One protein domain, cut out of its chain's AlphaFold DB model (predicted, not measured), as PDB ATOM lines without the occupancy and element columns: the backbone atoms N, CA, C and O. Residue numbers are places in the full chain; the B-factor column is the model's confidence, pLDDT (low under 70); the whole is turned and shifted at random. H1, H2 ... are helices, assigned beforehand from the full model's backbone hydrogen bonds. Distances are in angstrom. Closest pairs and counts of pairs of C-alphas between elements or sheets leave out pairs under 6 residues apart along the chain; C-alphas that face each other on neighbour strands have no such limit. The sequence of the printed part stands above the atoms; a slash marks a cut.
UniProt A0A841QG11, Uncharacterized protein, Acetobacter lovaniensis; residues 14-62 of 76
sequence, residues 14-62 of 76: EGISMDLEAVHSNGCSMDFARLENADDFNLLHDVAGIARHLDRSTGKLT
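This is residues 14 to 62 of the 76 residues of an uncharacterized protein of Acetobacter lovaniensis (UniProt A0A841QG11). The longest helix, H3, makes one side of a small three-helix frame; H1 packs nearly at right angles on its later part, short H2 lies near its early part, and a small loop, residues 54 to 61, follows H3. The printed part has 49 residues with three named helices, in the order H1, H2, H3, and no named strand; the class is all helix. It is compact, with a radius of gyration of the C-alphas of 10.2 A and spans of 30 by 20 by 18 A.

H3, residues 40 to 53, touches H1, residues 14 to 26, with residues 47 to 51 alone. Their closest C-alphas, those of Asp 19 and Ala 51, are 6.5 A apart, and their lines are about perpendicular at 74 degrees. H2, residues 32 to 36, is close to H3 but not clearly touching; the closest C-alphas, of Leu 35 and Leu 43, are 6.4 A apart. H1 and H2 are apart. Residues 54 to 55 pair antiparallel with residues 60 to 61. In H1, H2 and H3 every O i to N i+4 pair is within hydrogen-bond range.

H3 is 19.5 A long and ends at C-alpha 53 (227.557, 133.962, 133.959). H1, 18.1 A, begins at C-alpha 14 (212.471, 136.544, 126.225).

The C-alphas farthest apart, of Asp 39 and Ser 57, are 29.8 A apart. The printed part has no cut, and both links are tight. Residue 14 alone has pLDDT under 70.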
ATOM      1  N   GLU A  14     213.078 136.826 124.916       65.31
ATOM      2  CA  GLU A  14     212.471 136.544 126.225       65.31
ATOM      3  C   GLU A  14     213.500 136.015 127.228       65.31
ATOM      4  O   GLU A  14     213.498 136.429 128.387       65.31
ATOM      5  N   GLY A  15     214.428 135.160 126.781       86.38
ATOM      6  CA  GLY A  15     215.529 134.676 127.615       86.38
ATOM      7  C   GLY A  15     216.380 135.808 128.192       86.38
ATOM      8  O   GLY A  15     216.693 135.804 129.378       86.38
ATOM      9  N   ILE A  16     216.695 136.813 127.372       90.69
ATOM     10  CA  ILE A  16     217.504 137.963 127.790       90.69
ATOM     11  C   ILE A  16     216.757 138.832 128.805       90.69
ATOM     12  O   ILE A  16     217.337 139.197 129.826       90.69
ATOM     13  N   SER A  17     215.485 139.157 128.559       92.69
ATOM     14  CA  SER A  17     214.691 139.951 129.509       92.69
ATOM     15  C   SER A  17     214.569 139.252 130.865       92.69
ATOM     16  O   SER A  17     214.797 139.886 131.893       92.69
ATOM     17  N   MET A  18     214.310 137.940 130.872       93.75
ATOM     18  CA  MET A  18     214.259 137.152 132.109       93.75
ATOM     19  C   MET A  18     215.610 137.116 132.837       93.75
ATOM     20  O   MET A  18     215.653 137.266 134.057       93.75
ATOM     21  N   ASP A  19     216.722 136.958 132.112       95.06
ATOM     22  CA  ASP A  19     218.063 136.966 132.704       95.06
ATOM     23  C   ASP A  19     218.391 138.339 133.337       95.06
ATOM     24  O   ASP A  19     218.957 138.396 134.433       95.06
ATOM     25  N   LEU A  20     217.991 139.445 132.689       95.38
ATOM     26  CA  LEU A  20     218.158 140.813 133.204       95.38
ATOM     27  C   LEU A  20     217.334 141.061 134.477       95.38
ATOM     28  O   LEU A  20     217.831 141.668 135.430       95.38
ATOM     29  N   GLU A  21     216.096 140.573 134.529       95.56
ATOM     30  CA  GLU A  21     215.256 140.643 135.731       95.56
ATOM     31  C   GLU A  21     215.822 139.792 136.873       95.56
ATOM     32  O   GLU A  21     215.869 140.239 138.027       95.56
ATOM     33  N   ALA A  22     216.292 138.582 136.552       95.12
ATOM     34  CA  ALA A  22     216.861 137.656 137.518       95.12
ATOM     35  C   ALA A  22     218.106 138.245 138.191       95.12
ATOM     36  O   ALA A  22     218.161 138.271 139.423       95.12
ATOM     37  N   VAL A  23     219.060 138.777 137.412       95.88
ATOM     38  CA  VAL A  23     220.275 139.393 137.968       95.88
ATOM     39  C   VAL A  23     219.960 140.638 138.799       95.88
ATOM     40  O   VAL A  23     220.497 140.791 139.902       95.88
ATOM     41  N   HIS A  24     219.042 141.486 138.318       96.62
ATOM     42  CA  HIS A  24     218.642 142.715 139.003       96.62
ATOM     43  C   HIS A  24     218.063 142.433 140.392       96.62
ATOM     44  O   HIS A  24     218.351 143.163 141.344       96.62
ATOM     45  N   SER A  25     217.269 141.366 140.492       95.50
ATOM     46  CA  SER A  25     216.525 141.018 141.700       95.50
ATOM     47  C   SER A  25     217.324 140.167 142.691       95.50
ATOM     48  O   SER A  25     217.021 140.204 143.880       95.50
ATOM     49  N   ASN A  26     218.334 139.406 142.241       90.44
ATOM     50  CA  ASN A  26     218.913 138.326 143.057       90.44
ATOM     51  C   ASN A  26     220.425 138.396 143.313       90.44
ATOM     52  O   ASN A  26     220.954 137.529 144.014       90.44
ATOM     53  N   GLY A  27     221.147 139.409 142.827       79.88
ATOM     54  CA  GLY A  27     222.577 139.502 143.150       79.88
ATOM     55  C   GLY A  27     223.323 140.734 142.664       79.88
ATOM     56  O   GLY A  27     224.365 141.052 143.225       79.88
ATOM     57  N   CYS A  28     222.814 141.437 141.656       94.00
ATOM     58  CA  CYS A  28     223.461 142.635 141.141       94.00
ATOM     59  C   CYS A  28     222.404 143.575 140.558       94.00
ATOM     60  O   CYS A  28     221.996 143.440 139.403       94.00
ATOM     61  N   SER A  29     221.953 144.543 141.360       95.94
ATOM     62  CA  SER A  29     220.961 145.517 140.906       95.94
ATOM     63  C   SER A  29     221.504 146.335 139.738       95.94
ATOM     64  O   SER A  29     222.486 147.059 139.872       95.94
ATOM     65  N   MET A  30     220.834 146.239 138.594       97.00
ATOM     66  CA  MET A  30     221.198 146.945 137.364       97.00
ATOM     67  C   MET A  30     220.655 148.378 137.329       97.00
ATOM     68  O   MET A  30     219.552 148.654 137.808       97.00
ATOM     69  N   ASP A  31     221.420 149.284 136.727       97.31
ATOM     70  CA  ASP A  31     220.993 150.620 136.325       97.31
ATOM     71  C   ASP A  31     220.501 150.575 134.872       97.31
ATOM     72  O   ASP A  31     221.247 150.824 133.922       97.31
ATOM     73  N   PHE A  32     219.231 150.199 134.702       96.56
ATOM     74  CA  PHE A  32     218.641 150.032 133.374       96.56
ATOM     75  C   PHE A  32     218.529 151.339 132.593       96.56
ATOM     76  O   PHE A  32     218.653 151.309 131.377       96.56
ATOM     77  N   ALA A  33     218.389 152.482 133.270       96.69
ATOM     78  CA  ALA A  33     218.374 153.777 132.599       96.69
ATOM     79  C   ALA A  33     219.732 154.072 131.941       96.69
ATOM     80  O   ALA A  33     219.789 154.544 130.806       96.69
ATOM     81  N   ARG A  34     220.846 153.755 132.619       97.38
ATOM     82  CA  ARG A  34     222.177 153.864 132.001       97.38
ATOM     83  C   ARG A  34     222.419 152.804 130.928       97.38
ATOM     84  O   ARG A  34     223.063 153.127 129.936       97.38
ATOM     85  N   LEU A  35     221.923 151.582 131.115       96.56
ATOM     86  CA  LEU A  35     222.056 150.503 130.131       96.56
ATOM     87  C   LEU A  35     221.288 150.808 128.832       96.56
ATOM     88  O   LEU A  35     221.816 150.569 127.754       96.56
ATOM     89  N   GLU A  36     220.083 151.379 128.925       96.56
ATOM     90  CA  GLU A  36     219.265 151.801 127.774       96.56
ATOM     91  C   GLU A  36     219.970 152.860 126.913       96.56
ATOM     92  O   GLU A  36     219.791 152.900 125.700       96.56
ATOM     93  N   ASN A  37     220.811 153.691 127.533       97.50
ATOM     94  CA  ASN A  37     221.584 154.735 126.860       97.50
ATOM     95  C   ASN A  37     223.025 154.299 126.522       97.50
ATOM     96  O   ASN A  37     223.855 155.141 126.169       97.50
ATOM     97  N   ALA A  38     223.358 153.014 126.674       97.25
ATOM     98  CA  ALA A  38     224.680 152.492 126.356       97.25
ATOM     99  C   ALA A  38     224.898 152.391 124.838       97.25
ATOM    100  O   ALA A  38     223.965 152.139 124.081       97.25
ATOM    101  N   ASP A  39     226.153 152.525 124.398       98.06
ATOM    102  CA  ASP A  39     226.521 152.109 123.042       98.06
ATOM    103  C   ASP A  39     226.429 150.580 122.877       98.06
ATOM    104  O   ASP A  39     226.463 149.824 123.854       98.06
ATOM    105  N   ASP A  40     226.358 150.126 121.624       97.94
ATOM    106  CA  ASP A  40     226.168 148.714 121.275       97.94
ATOM    107  C   ASP A  40     227.211 147.787 121.913       97.94
ATOM    108  O   ASP A  40     226.893 146.668 122.314       97.94
ATOM    109  N   PHE A  41     228.464 148.239 122.033       97.88
ATOM    110  CA  PHE A  41     229.541 147.430 122.599       97.88
ATOM    111  C   PHE A  41     229.351 147.222 124.103       97.88
ATOM    112  O   PHE A  41     229.506 146.111 124.616       97.88
ATOM    113  N   ASN A  42     229.009 148.292 124.814       97.62
ATOM    114  CA  ASN A  42     228.769 148.267 126.246       97.62
ATOM    115  C   ASN A  42     227.469 147.527 126.598       97.62
ATOM    116  O   ASN A  42     227.455 146.763 127.565       97.62
ATOM    117  N   LEU A  43     226.417 147.687 125.792       96.88
ATOM    118  CA  LEU A  43     225.179 146.916 125.918       96.88
ATOM    119  C   LEU A  43     225.436 145.416 125.710       96.88
ATOM    120  O   LEU A  43     225.056 144.597 126.548       96.88
ATOM    121  N   LEU A  44     226.126 145.055 124.621       96.50
ATOM    122  CA  LEU A  44     226.436 143.664 124.296       96.50
ATOM    123  C   LEU A  44     227.310 143.005 125.368       96.50
ATOM    124  O   LEU A  44     227.069 141.848 125.704       96.50
ATOM    125  N   HIS A  45     228.296 143.723 125.916       97.00
ATOM    126  CA  HIS A  45     229.144 143.220 127.000       97.00
ATOM    127  C   HIS A  45     228.310 142.743 128.193       97.00
ATOM    128  O   HIS A  45     228.494 141.618 128.662       97.00
ATOM    129  N   ASP A  46     227.391 143.581 128.673       97.25
ATOM    130  CA  ASP A  46     226.586 143.253 129.845       97.25
ATOM    131  C   ASP A  46     225.564 142.160 129.526       97.25
ATOM    132  O   ASP A  46     225.496 141.178 130.259       97.25
ATOM    133  N   VAL A  47     224.838 142.249 128.406       96.00
ATOM    134  CA  VAL A  47     223.837 141.233 128.026       96.00
ATOM    135  C   VAL A  47     224.479 139.860 127.802       96.00
ATOM    136  O   VAL A  47     224.030 138.866 128.376       96.00
ATOM    137  N   ALA A  48     225.548 139.784 127.004       95.50
ATOM    138  CA  ALA A  48     226.225 138.518 126.727       95.50
ATOM    139  C   ALA A  48     226.936 137.966 127.972       95.50
ATOM    140  O   ALA A  48     226.942 136.753 128.193       95.50
ATOM    141  N   GLY A  49     227.514 138.845 128.794       96.56
ATOM    142  CA  GLY A  49     228.144 138.469 130.053       96.56
ATOM    143  C   GLY A  49     227.140 137.903 131.058       96.56
ATOM    144  O   GLY A  49     227.373 136.827 131.603       96.56
ATOM    145  N   ILE A  50     225.986 138.555 131.237       96.44
ATOM    146  CA  ILE A  50     224.901 138.066 132.100       96.44
ATOM    147  C   ILE A  50     224.413 136.705 131.602       96.44
ATOM    148  O   ILE A  50     224.422 135.745 132.367       96.44
ATOM    149  N   ALA A  51     224.074 136.570 130.317       94.62
ATOM    150  CA  ALA A  51     223.570 135.307 129.772       94.62
ATOM    151  C   ALA A  51     224.545 134.127 129.965       94.62
ATOM    152  O   ALA A  51     224.110 132.974 130.084       94.62
ATOM    153  N   ARG A  52     225.856 134.415 129.991       95.38
ATOM    154  CA  ARG A  52     226.944 133.447 130.191       95.38
ATOM    155  C   ARG A  52     227.200 133.107 131.662       95.38
ATOM    156  O   ARG A  52     227.505 131.951 131.941       95.38
ATOM    157  N   HIS A  53     227.132 134.089 132.557       96.62
ATOM    158  CA  HIS A  53     227.557 133.962 133.959       96.62
ATOM    159  C   HIS A  53     226.397 133.932 134.960       96.62
ATOM    160  O   HIS A  53     226.627 133.859 136.163       96.62
ATOM    161  N   LEU A  54     225.147 134.002 134.504       95.69
ATOM    162  CA  LEU A  54     223.985 133.862 135.371       95.69
ATOM    163  C   LEU A  54     223.744 132.388 135.719       95.69
ATOM    164  O   LEU A  54     223.408 131.571 134.857       95.69
ATOM    165  N   ASP A  55     223.810 132.065 137.008       94.81
ATOM    166  CA  ASP A  55     223.196 130.851 137.527       94.81
ATOM    167  C   ASP A  55     221.676 131.059 137.586       94.81
ATOM    168  O   ASP A  55     221.143 131.681 138.505       94.81
ATOM    169  N   ARG A  56     220.960 130.519 136.596       91.50
ATOM    170  CA  ARG A  56     219.500 130.665 136.473       91.50
ATOM    171  C   ARG A  56     218.706 129.990 137.596       91.50
ATOM    172  O   ARG A  56     217.518 130.267 137.725       91.50
ATOM    173  N   SER A  57     219.323 129.127 138.408       92.75
ATOM    174  CA  SER A  57     218.658 128.535 139.578       92.75
ATOM    175  C   SER A  57     218.640 129.477 140.784       92.75
ATOM    176  O   SER A  57     217.726 129.402 141.604       92.75
ATOM    177  N   THR A  58     219.618 130.386 140.880       92.62
ATOM    178  CA  THR A  58     219.772 131.316 142.010       92.62
ATOM    179  C   THR A  58     219.590 132.785 141.631       92.62
ATOM    180  O   THR A  58     219.405 133.619 142.514       92.62
ATOM    181  N   GLY A  59     219.657 133.120 140.340       91.38
ATOM    182  CA  GLY A  59     219.637 134.490 139.828       91.38
ATOM    183  C   GLY A  59     220.925 135.280 140.107       91.38
ATOM    184  O   GLY A  59     220.938 136.501 139.956       91.38
ATOM    185  N   LYS A  60     222.005 134.612 140.533       95.06
ATOM    186  CA  LYS A  60     223.285 135.245 140.883       95.06
ATOM    187  C   LYS A  60     224.315 135.089 139.773       95.06
ATOM    188  O   LYS A  60     224.323 134.098 139.048       95.06
ATOM    189  N   LEU A  61     225.207 136.071 139.679       96.44
ATOM    190  CA  LEU A  61     226.351 136.017 138.775       96.44
ATOM    191  C   LEU A  61     227.477 135.168 139.369       96.44
ATOM    192  O   LEU A  61     227.768 135.248 140.565       96.44
ATOM    193  N   THR A  62     228.122 134.379 138.516       95.31
ATOM    194  CA  THR A  62     229.271 133.534 138.841       95.31
ATOM    195  C   THR A  62     230.569 134.117 138.281       95.31
ATOM    196  O   THR A  62     230.583 135.158 137.627       95.31
TER     197      THR A  62